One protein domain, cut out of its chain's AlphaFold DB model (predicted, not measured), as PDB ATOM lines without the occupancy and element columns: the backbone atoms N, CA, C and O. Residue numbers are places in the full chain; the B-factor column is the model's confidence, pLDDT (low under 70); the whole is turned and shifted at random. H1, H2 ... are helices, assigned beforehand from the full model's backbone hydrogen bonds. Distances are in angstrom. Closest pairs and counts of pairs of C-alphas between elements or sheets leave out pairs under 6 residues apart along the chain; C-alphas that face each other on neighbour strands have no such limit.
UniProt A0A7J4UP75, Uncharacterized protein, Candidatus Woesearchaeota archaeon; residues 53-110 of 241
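AT A GLANCE: This is residues 53 to 110 of the 241 residues of an uncharacterized protein of Candidatus Woesearchaeota archaeon (UniProt A0A7J4UP75). H1 and H2 meet near their ends in an almost right-angled corner, and the long loop of residues 66 to 80 folds back from H1 to H2. H3 makes an arm beyond H2, and residues 93 to 99 and 101 to 110 stick out. The printed part, 58 residues, is all helix, with H1, H2 and H3 in chain order. It is only just compact, close to loose, with a radius of gyration of the C-alphas of 12.2 A, and elongated, spanning 40 by 21 by 17 A.

IN THESE COORDINATES: H1, residues 53 to 65, begins at C-alpha (85.407, -20.165, 16.116) and is 18.1 A long. H2, residues 81 to 92, is 16.1 A long. H3, residues 94 to 105, is 16.6 A long and ends at C-alpha (88.192, -22.460, 32.673).

HOW THE PARTS SIT: H1, with residues 53 to 57 alone, touches H2, with residues 87 to 91 alone; the closest C-alphas, of Lys 57 and Leu 87, are 6.4 A apart. Their lines are about perpendicular, at 84 degrees. H2 and H3 are close but not clearly touching, the closest C-alphas, of Ile 91 and Asn 97, being 6.3 A apart; they run the same way at a steep tilt of 63 degrees. H1 and H3 are apart. Every O i to N i+4 pair is within hydrogen-bond range in H1 and H3, and 7 of 8 in H2.

THE WHOLE: The C-alphas farthest apart, of Lys 81 and Asn 109, are 40.8 A apart. The printed part has no cut; the link from H1 to H2 is long. Residues 106 to 110 have pLDDT under 70.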
ATOM      1  N   PRO A  53      85.916 -18.897  16.634       77.12
ATOM      2  CA  PRO A  53      85.407 -20.165  16.116       77.12
ATOM      3  C   PRO A  53      86.232 -20.704  14.963       77.12
ATOM      4  O   PRO A  53      86.420 -21.910  14.905       77.12
ATOM      5  N   ASP A  54      86.723 -19.844  14.076       77.69
ATOM      6  CA  ASP A  54      87.468 -20.270  12.895       77.69
ATOM      7  C   ASP A  54      88.855 -20.791  13.280       77.69
ATOM      8  O   ASP A  54      89.305 -21.790  12.724       77.69
ATOM      9  N   GLU A  55      89.501 -20.203  14.291       83.94
ATOM     10  CA  GLU A  55      90.724 -20.769  14.881       83.94
ATOM     11  C   GLU A  55      90.464 -22.134  15.516       83.94
ATOM     12  O   GLU A  55      91.256 -23.061  15.362       83.94
ATOM     13  N   VAL A  56      89.313 -22.297  16.171       83.69
ATOM     14  CA  VAL A  56      88.935 -23.598  16.724       83.69
ATOM     15  C   VAL A  56      88.610 -24.609  15.633       83.69
ATOM     16  O   VAL A  56      89.026 -25.752  15.769       83.69
ATOM     17  N   LYS A  57      87.965 -24.226  14.526       86.25
ATOM     18  CA  LYS A  57      87.786 -25.130  13.374       86.25
ATOM     19  C   LYS A  57      89.135 -25.592  12.834       86.25
ATOM     20  O   LYS A  57      89.322 -26.791  12.678       86.25
ATOM     21  N   LYS A  58      90.084 -24.666  12.627       87.06
ATOM     22  CA  LYS A  58      91.458 -24.987  12.192       87.06
ATOM     23  C   LYS A  58      92.104 -26.015  13.107       87.06
ATOM     24  O   LYS A  58      92.616 -27.022  12.630       87.06
ATOM     25  N   LEU A  59      92.051 -25.773  14.416       85.69
ATOM     26  CA  LEU A  59      92.647 -26.668  15.401       85.69
ATOM     27  C   LEU A  59      91.980 -28.046  15.387       85.69
ATOM     28  O   LEU A  59      92.672 -29.056  15.382       85.69
ATOM     29  N   VAL A  60      90.648 -28.101  15.370       86.56
ATOM     30  CA  VAL A  60      89.916 -29.372  15.406       86.56
ATOM     31  C   VAL A  60      90.171 -30.182  14.129       86.56
ATOM     32  O   VAL A  60      90.442 -31.374  14.233       86.56
ATOM     33  N   VAL A  61      90.177 -29.549  12.950       89.06
ATOM     34  CA  VAL A  61      90.545 -30.212  11.686       89.06
ATOM     35  C   VAL A  61      92.000 -30.687  11.719       89.06
ATOM     36  O   VAL A  61      92.285 -31.806  11.306       89.06
ATOM     37  N   ALA A  62      92.929 -29.902  12.271       88.50
ATOM     38  CA  ALA A  62      94.322 -30.329  12.419       88.50
ATOM     39  C   ALA A  62      94.464 -31.558  13.338       88.50
ATOM     40  O   ALA A  62      95.201 -32.488  13.016       88.50
ATOM     41  N   VAL A  63      93.719 -31.607  14.449       87.25
ATOM     42  CA  VAL A  63      93.665 -32.775  15.348       87.25
ATOM     43  C   VAL A  63      93.065 -33.992  14.635       87.25
ATOM     44  O   VAL A  63      93.591 -35.096  14.784       87.25
ATOM     45  N   ALA A  64      92.017 -33.791  13.827       89.69
ATOM     46  CA  ALA A  64      91.415 -34.833  12.996       89.69
ATOM     47  C   ALA A  64      92.401 -35.396  11.968       89.69
ATOM     48  O   ALA A  64      92.553 -36.612  11.827       89.69
ATOM     49  N   ASN A  65      93.131 -34.510  11.292       89.88
ATOM     50  CA  ASN A  65      94.151 -34.874  10.313       89.88
ATOM     51  C   ASN A  65      95.309 -35.640  10.960       89.88
ATOM     52  O   ASN A  65      95.799 -36.598  10.370       89.88
ATOM     53  N   ALA A  66      95.668 -35.294  12.198       90.62
ATOM     54  CA  ALA A  66      96.649 -36.017  13.004       90.62
ATOM     55  C   ALA A  66      96.132 -37.354  13.580       90.62
ATOM     56  O   ALA A  66      96.864 -38.017  14.311       90.62
ATOM     57  N   GLY A  67      94.879 -37.742  13.309       88.00
ATOM     58  CA  GLY A  67      94.292 -39.000  13.781       88.00
ATOM     59  C   GLY A  67      93.968 -39.032  15.278       88.00
ATOM     60  O   GLY A  67      93.732 -40.100  15.832       88.00
ATOM     61  N   LYS A  68      93.939 -37.878  15.956       85.31
ATOM     62  CA  LYS A  68      93.779 -37.774  17.421       85.31
ATOM     63  C   LYS A  68      92.322 -37.540  17.857       85.31
ATOM     64  O   LYS A  68      92.061 -36.860  18.849       85.31
ATOM     65  N   GLY A  69      91.367 -38.097  17.111       83.88
ATOM     66  CA  GLY A  69      89.919 -37.920  17.296       83.88
ATOM     67  C   GLY A  69      89.272 -37.143  16.146       83.88
ATOM     68  O   GLY A  69      89.952 -36.801  15.193       83.88
ATOM     69  N   PHE A  70      87.965 -36.861  16.226       84.81
ATOM     70  CA  PHE A  70      87.242 -36.047  15.224       84.81
ATOM     71  C   PHE A  70      87.290 -36.605  13.783       84.81
ATOM     72  O   PHE A  70      87.359 -35.846  12.818       84.81
ATOM     73  N   ALA A  71      87.287 -37.934  13.631       87.25
ATOM     74  CA  ALA A  71      87.459 -38.598  12.334       87.25
ATOM     75  C   ALA A  71      86.404 -38.190  11.288       87.25
ATOM     76  O   ALA A  71      86.702 -38.162  10.098       87.25
ATOM     77  N   ASP A  72      85.204 -37.823  11.738       88.88
ATOM     78  CA  ASP A  72      84.064 -37.386  10.929       88.88
ATOM     79  C   ASP A  72      84.276 -36.047  10.210       88.88
ATOM     80  O   ASP A  72      83.543 -35.730   9.276       88.88
ATOM     81  N   ILE A  73      85.276 -35.268  10.624       89.44
ATOM     82  CA  ILE A  73      85.608 -33.964  10.035       89.44
ATOM     83  C   ILE A  73      87.048 -33.887   9.518       89.44
ATOM     84  O   ILE A  73      87.576 -32.803   9.259       89.44
ATOM     85  N   LYS A  74      87.703 -35.044   9.377       91.31
ATOM     86  CA  LYS A  74      89.047 -35.149   8.809       91.31
ATOM     87  C   LYS A  74      89.040 -34.668   7.358       91.31
ATOM     88  O   LYS A  74      88.161 -35.032   6.586       91.31
ATOM     89  N   GLY A  75      90.034 -33.862   6.992       90.19
ATOM     90  CA  GLY A  75      90.201 -33.348   5.631       90.19
ATOM     91  C   GLY A  75      89.228 -32.243   5.214       90.19
ATOM     92  O   GLY A  75      89.389 -31.729   4.115       90.19
ATOM     93  N   MET A  76      88.271 -31.848   6.067       93.00
ATOM     94  CA  MET A  76      87.336 -30.772   5.732       93.00
ATOM     95  C   MET A  76      88.056 -29.428   5.571       93.00
ATOM     96  O   MET A  76      88.810 -28.995   6.449       93.00
ATOM     97  N   ASP A  77      87.756 -28.732   4.485       86.75
ATOM     98  CA  ASP A  77      88.110 -27.345   4.265       86.75
ATOM     99  C   ASP A  77      87.184 -26.433   5.079       86.75
ATOM    100  O   ASP A  77      85.981 -26.291   4.856       86.75
ATOM    101  N   ILE A  78      87.782 -25.734   6.039       82.38
ATOM    102  CA  ILE A  78      87.089 -24.750   6.870       82.38
ATOM    103  C   ILE A  78      86.537 -23.560   6.069       82.38
ATOM    104  O   ILE A  78      85.726 -22.792   6.602       82.38
ATOM    105  N   TYR A  79      87.033 -23.354   4.847       78.12
ATOM    106  CA  TYR A  79      86.675 -22.243   3.974       78.12
ATOM    107  C   TYR A  79      85.602 -22.610   2.955       78.12
ATOM    108  O   TYR A  79      84.935 -21.694   2.462       78.12
ATOM    109  N   ASP A  80      85.386 -23.901   2.693       85.62
ATOM    110  CA  ASP A  80      84.246 -24.343   1.904       85.62
ATOM    111  C   ASP A  80      82.933 -23.993   2.626       85.62
ATOM    112  O   ASP A  80      82.800 -24.054   3.854       85.62
ATOM    113  N   LYS A  81      81.927 -23.581   1.852       77.06
ATOM    114  CA  LYS A  81      80.654 -23.097   2.400       77.06
ATOM    115  C   LYS A  81      79.871 -24.206   3.100       77.06
ATOM    116  O   LYS A  81      79.181 -23.913   4.083       77.06
ATOM    117  N   LYS A  82      79.899 -25.435   2.582       84.81
ATOM    118  CA  LYS A  82      79.161 -26.577   3.138       84.81
ATOM    119  C   LYS A  82      79.935 -27.177   4.304       84.81
ATOM    120  O   LYS A  82      79.377 -27.312   5.394       84.81
ATOM    121  N   GLU A  83      81.218 -27.451   4.121       87.12
ATOM    122  CA  GLU A  83      82.068 -28.054   5.150       87.12
ATOM    123  C   GLU A  83      82.293 -27.099   6.324       87.12
ATOM    124  O   GLU A  83      82.108 -27.475   7.483       87.12
ATOM    125  N   GLY A  84      82.516 -25.811   6.055       82.50
ATOM    126  CA  GLY A  84      82.579 -24.770   7.082       82.50
ATOM    127  C   GLY A  84      81.299 -24.664   7.925       82.50
ATOM    128  O   GLY A  84      81.372 -24.366   9.123       82.50
ATOM    129  N   GLN A  85      80.123 -24.950   7.348       81.25
ATOM    130  CA  GLN A  85      78.859 -25.036   8.093       81.25
ATOM    131  C   GLN A  85      78.758 -26.309   8.937       81.25
ATOM    132  O   GLN A  85      78.277 -26.236  10.071       81.25
ATOM    133  N   ILE A  86      79.210 -27.454   8.422       87.44
ATOM    134  CA  ILE A  86      79.282 -28.711   9.183       87.44
ATOM    135  C   ILE A  86      80.188 -28.513  10.399       87.44
ATOM    136  O   ILE A  86      79.758 -28.727  11.534       87.44
ATOM    137  N   LEU A  87      81.386 -27.975  10.185       86.81
ATOM    138  CA  LEU A  87      82.343 -27.641  11.234       86.81
ATOM    139  C   LEU A  87      81.766 -26.643  12.243       86.81
ATOM    140  O   LEU A  87      81.935 -26.818  13.448       86.81
ATOM    141  N   GLN A  88      81.042 -25.614  11.787       81.62
ATOM    142  CA  GLN A  88      80.365 -24.658  12.670       81.62
ATOM    143  C   GLN A  88      79.320 -25.341  13.564       81.62
ATOM    144  O   GLN A  88      79.260 -25.057  14.764       81.62
ATOM    145  N   LYS A  89      78.499 -26.238  13.007       83.88
ATOM    146  CA  LYS A  89      77.522 -27.022  13.778       83.88
ATOM    147  C   LYS A  89      78.226 -27.945  14.768       83.88
ATOM    148  O   LYS A  89      77.812 -28.004  15.924       83.88
ATOM    149  N   TYR A  90      79.315 -28.585  14.348       85.31
ATOM    150  CA  TYR A  90      80.126 -29.462  15.185       85.31
ATOM    151  C   TYR A  90      80.638 -28.733  16.435       85.31
ATOM    152  O   TYR A  90      80.349 -29.133  17.566       85.31
ATOM    153  N   ILE A  91      81.317 -27.595  16.249       81.75
ATOM    154  CA  ILE A  91      81.855 -26.800  17.366       81.75
ATOM    155  C   ILE A  91      80.765 -26.093  18.184       81.75
ATOM    156  O   ILE A  91      80.979 -25.742  19.346       81.75
ATOM    157  N   GLY A  92      79.604 -25.838  17.576       76.31
ATOM    158  CA  GLY A  92      78.430 -25.267  18.233       76.31
ATOM    159  C   GLY A  92      77.624 -26.295  19.029       76.31
ATOM    160  O   GLY A  92      76.825 -25.913  19.885       76.31
ATOM    161  N   GLY A  93      77.843 -27.589  18.782       80.00
ATOM    162  CA  GLY A  93      77.140 -28.682  19.439       80.00
ATOM    163  C   GLY A  93      77.320 -28.653  20.956       80.00
ATOM    164  O   GLY A  93      78.417 -28.414  21.466       80.00
ATOM    165  N   LYS A  94      76.241 -28.941  21.699       74.56
ATOM    166  CA  LYS A  94      76.185 -28.860  23.175       74.56
ATOM    167  C   LYS A  94      77.368 -29.570  23.848       74.56
ATOM    168  O   LYS A  94      77.983 -29.024  24.765       74.56
ATOM    169  N   ARG A  95      77.736 -30.758  23.351       79.88
ATOM    170  CA  ARG A  95      78.863 -31.554  23.867       79.88
ATOM    171  C   ARG A  95      80.206 -30.852  23.668       79.88
ATOM    172  O   ARG A  95      80.923 -30.664  24.647       79.88
ATOM    173  N   PHE A  96      80.542 -30.444  22.443       80.94
ATOM    174  CA  PHE A  96      81.808 -29.760  22.167       80.94
ATOM    175  C   PHE A  96      81.884 -28.434  22.919       80.94
ATOM    176  O   PHE A  96      82.885 -28.146  23.569       80.94
ATOM    177  N   ASN A  97      80.789 -27.672  22.916       77.06
ATOM    178  CA  ASN A  97      80.727 -26.391  23.593       77.06
ATOM    179  C   ASN A  97      80.966 -26.513  25.107       77.06
ATOM    180  O   ASN A  97      81.779 -25.782  25.664       77.06
ATOM    181  N   SER A  98      80.323 -27.482  25.765       74.31
ATOM    182  CA  SER A  98      80.522 -27.735  27.199       74.31
ATOM    183  C   SER A  98      81.956 -28.170  27.532       74.31
ATOM    184  O   SER A  98      82.549 -27.646  28.473       74.31
ATOM    185  N   LYS A  99      82.550 -29.080  26.744       79.56
ATOM    186  CA  LYS A  99      83.947 -29.517  26.916       79.56
ATOM    187  C   LYS A  99      84.925 -28.368  26.700       79.56
ATOM    188  O   LYS A  99      85.844 -28.195  27.493       79.56
ATOM    189  N   ARG A 100      84.704 -27.577  25.648       79.25
ATOM    190  CA  ARG A 100      85.514 -26.404  25.328       79.25
ATOM    191  C   ARG A 100      85.461 -25.404  26.469       79.25
ATOM    192  O   ARG A 100      86.520 -25.026  26.943       79.25
ATOM    193  N   ILE A 101      84.271 -25.038  26.955       74.94
ATOM    194  CA  ILE A 101      84.157 -24.128  28.101       74.94
ATOM    195  C   ILE A 101      84.916 -24.695  29.300       74.94
ATOM    196  O   ILE A 101      85.794 -24.005  29.794       74.94
ATOM    197  N   LYS A 102      84.712 -25.958  29.690       77.94
ATOM    198  CA  LYS A 102      85.479 -26.575  30.792       77.94
ATOM    199  C   LYS A 102      86.998 -26.467  30.604       77.94
ATOM    200  O   LYS A 102      87.689 -26.031  31.516       77.94
ATOM    201  N   ALA A 103      87.512 -26.794  29.418       78.56
ATOM    202  CA  ALA A 103      88.938 -26.670  29.113       78.56
ATOM    203  C   ALA A 103      89.435 -25.216  29.206       78.56
ATOM    204  O   ALA A 103      90.558 -24.961  29.636       78.56
ATOM    205  N   MET A 104      88.596 -24.249  28.835       75.50
ATOM    206  CA  MET A 104      88.924 -22.829  28.919       75.50
ATOM    207  C   MET A 104      89.025 -22.312  30.352       75.50
ATOM    208  O   MET A 104      89.918 -21.495  30.624       75.50
ATOM    209  N   LEU A 105      88.145 -22.783  31.243       76.62
ATOM    210  CA  LEU A 105      88.192 -22.460  32.673       76.62
ATOM    211  C   LEU A 105      89.478 -22.990  33.313       76.62
ATOM    212  O   LEU A 105      90.045 -22.320  34.173       76.62
ATOM    213  N   GLY A 106      90.002 -24.111  32.811       68.94
ATOM    214  CA  GLY A 106      91.209 -24.753  33.322       68.94
ATOM    215  C   GLY A 106      90.909 -25.673  34.504       68.94
ATOM    216  O   GLY A 106      89.796 -26.177  34.641       68.94
ATOM    217  N   ASP A 107      91.927 -25.923  35.326       59.44
ATOM    218  CA  ASP A 107      91.844 -26.836  36.467       59.44
ATOM    219  C   ASP A 107      90.782 -26.403  37.499       59.44
ATOM    220  O   ASP A 107      90.622 -25.210  37.774       59.44
ATOM    221  N   LYS A 108      90.080 -27.374  38.100       54.00
ATOM    222  CA  LYS A 108      88.975 -27.158  39.058       54.00
ATOM    223  C   LYS A 108      89.412 -26.411  40.325       54.00
ATOM    224  O   LYS A 108      88.567 -25.865  41.025       54.00
ATOM    225  N   ASN A 109      90.718 -26.358  40.588       53.50
ATOM    226  CA  ASN A 109      91.324 -25.656  41.719       53.50
ATOM    227  C   ASN A 109      91.536 -24.150  41.484       53.50
ATOM    228  O   ASN A 109      91.977 -23.437  42.391       53.50
ATOM    229  N   ARG A 110      91.238 -23.620  40.288       60.81
ATOM    230  CA  ARG A 110      91.271 -22.169  40.072       60.81
ATOM    231  C   ARG A 110      90.144 -21.502  40.853       60.81
ATOM    232  O   ARG A 110      88.986 -21.566  40.462       60.81
TER     233      ARG A 110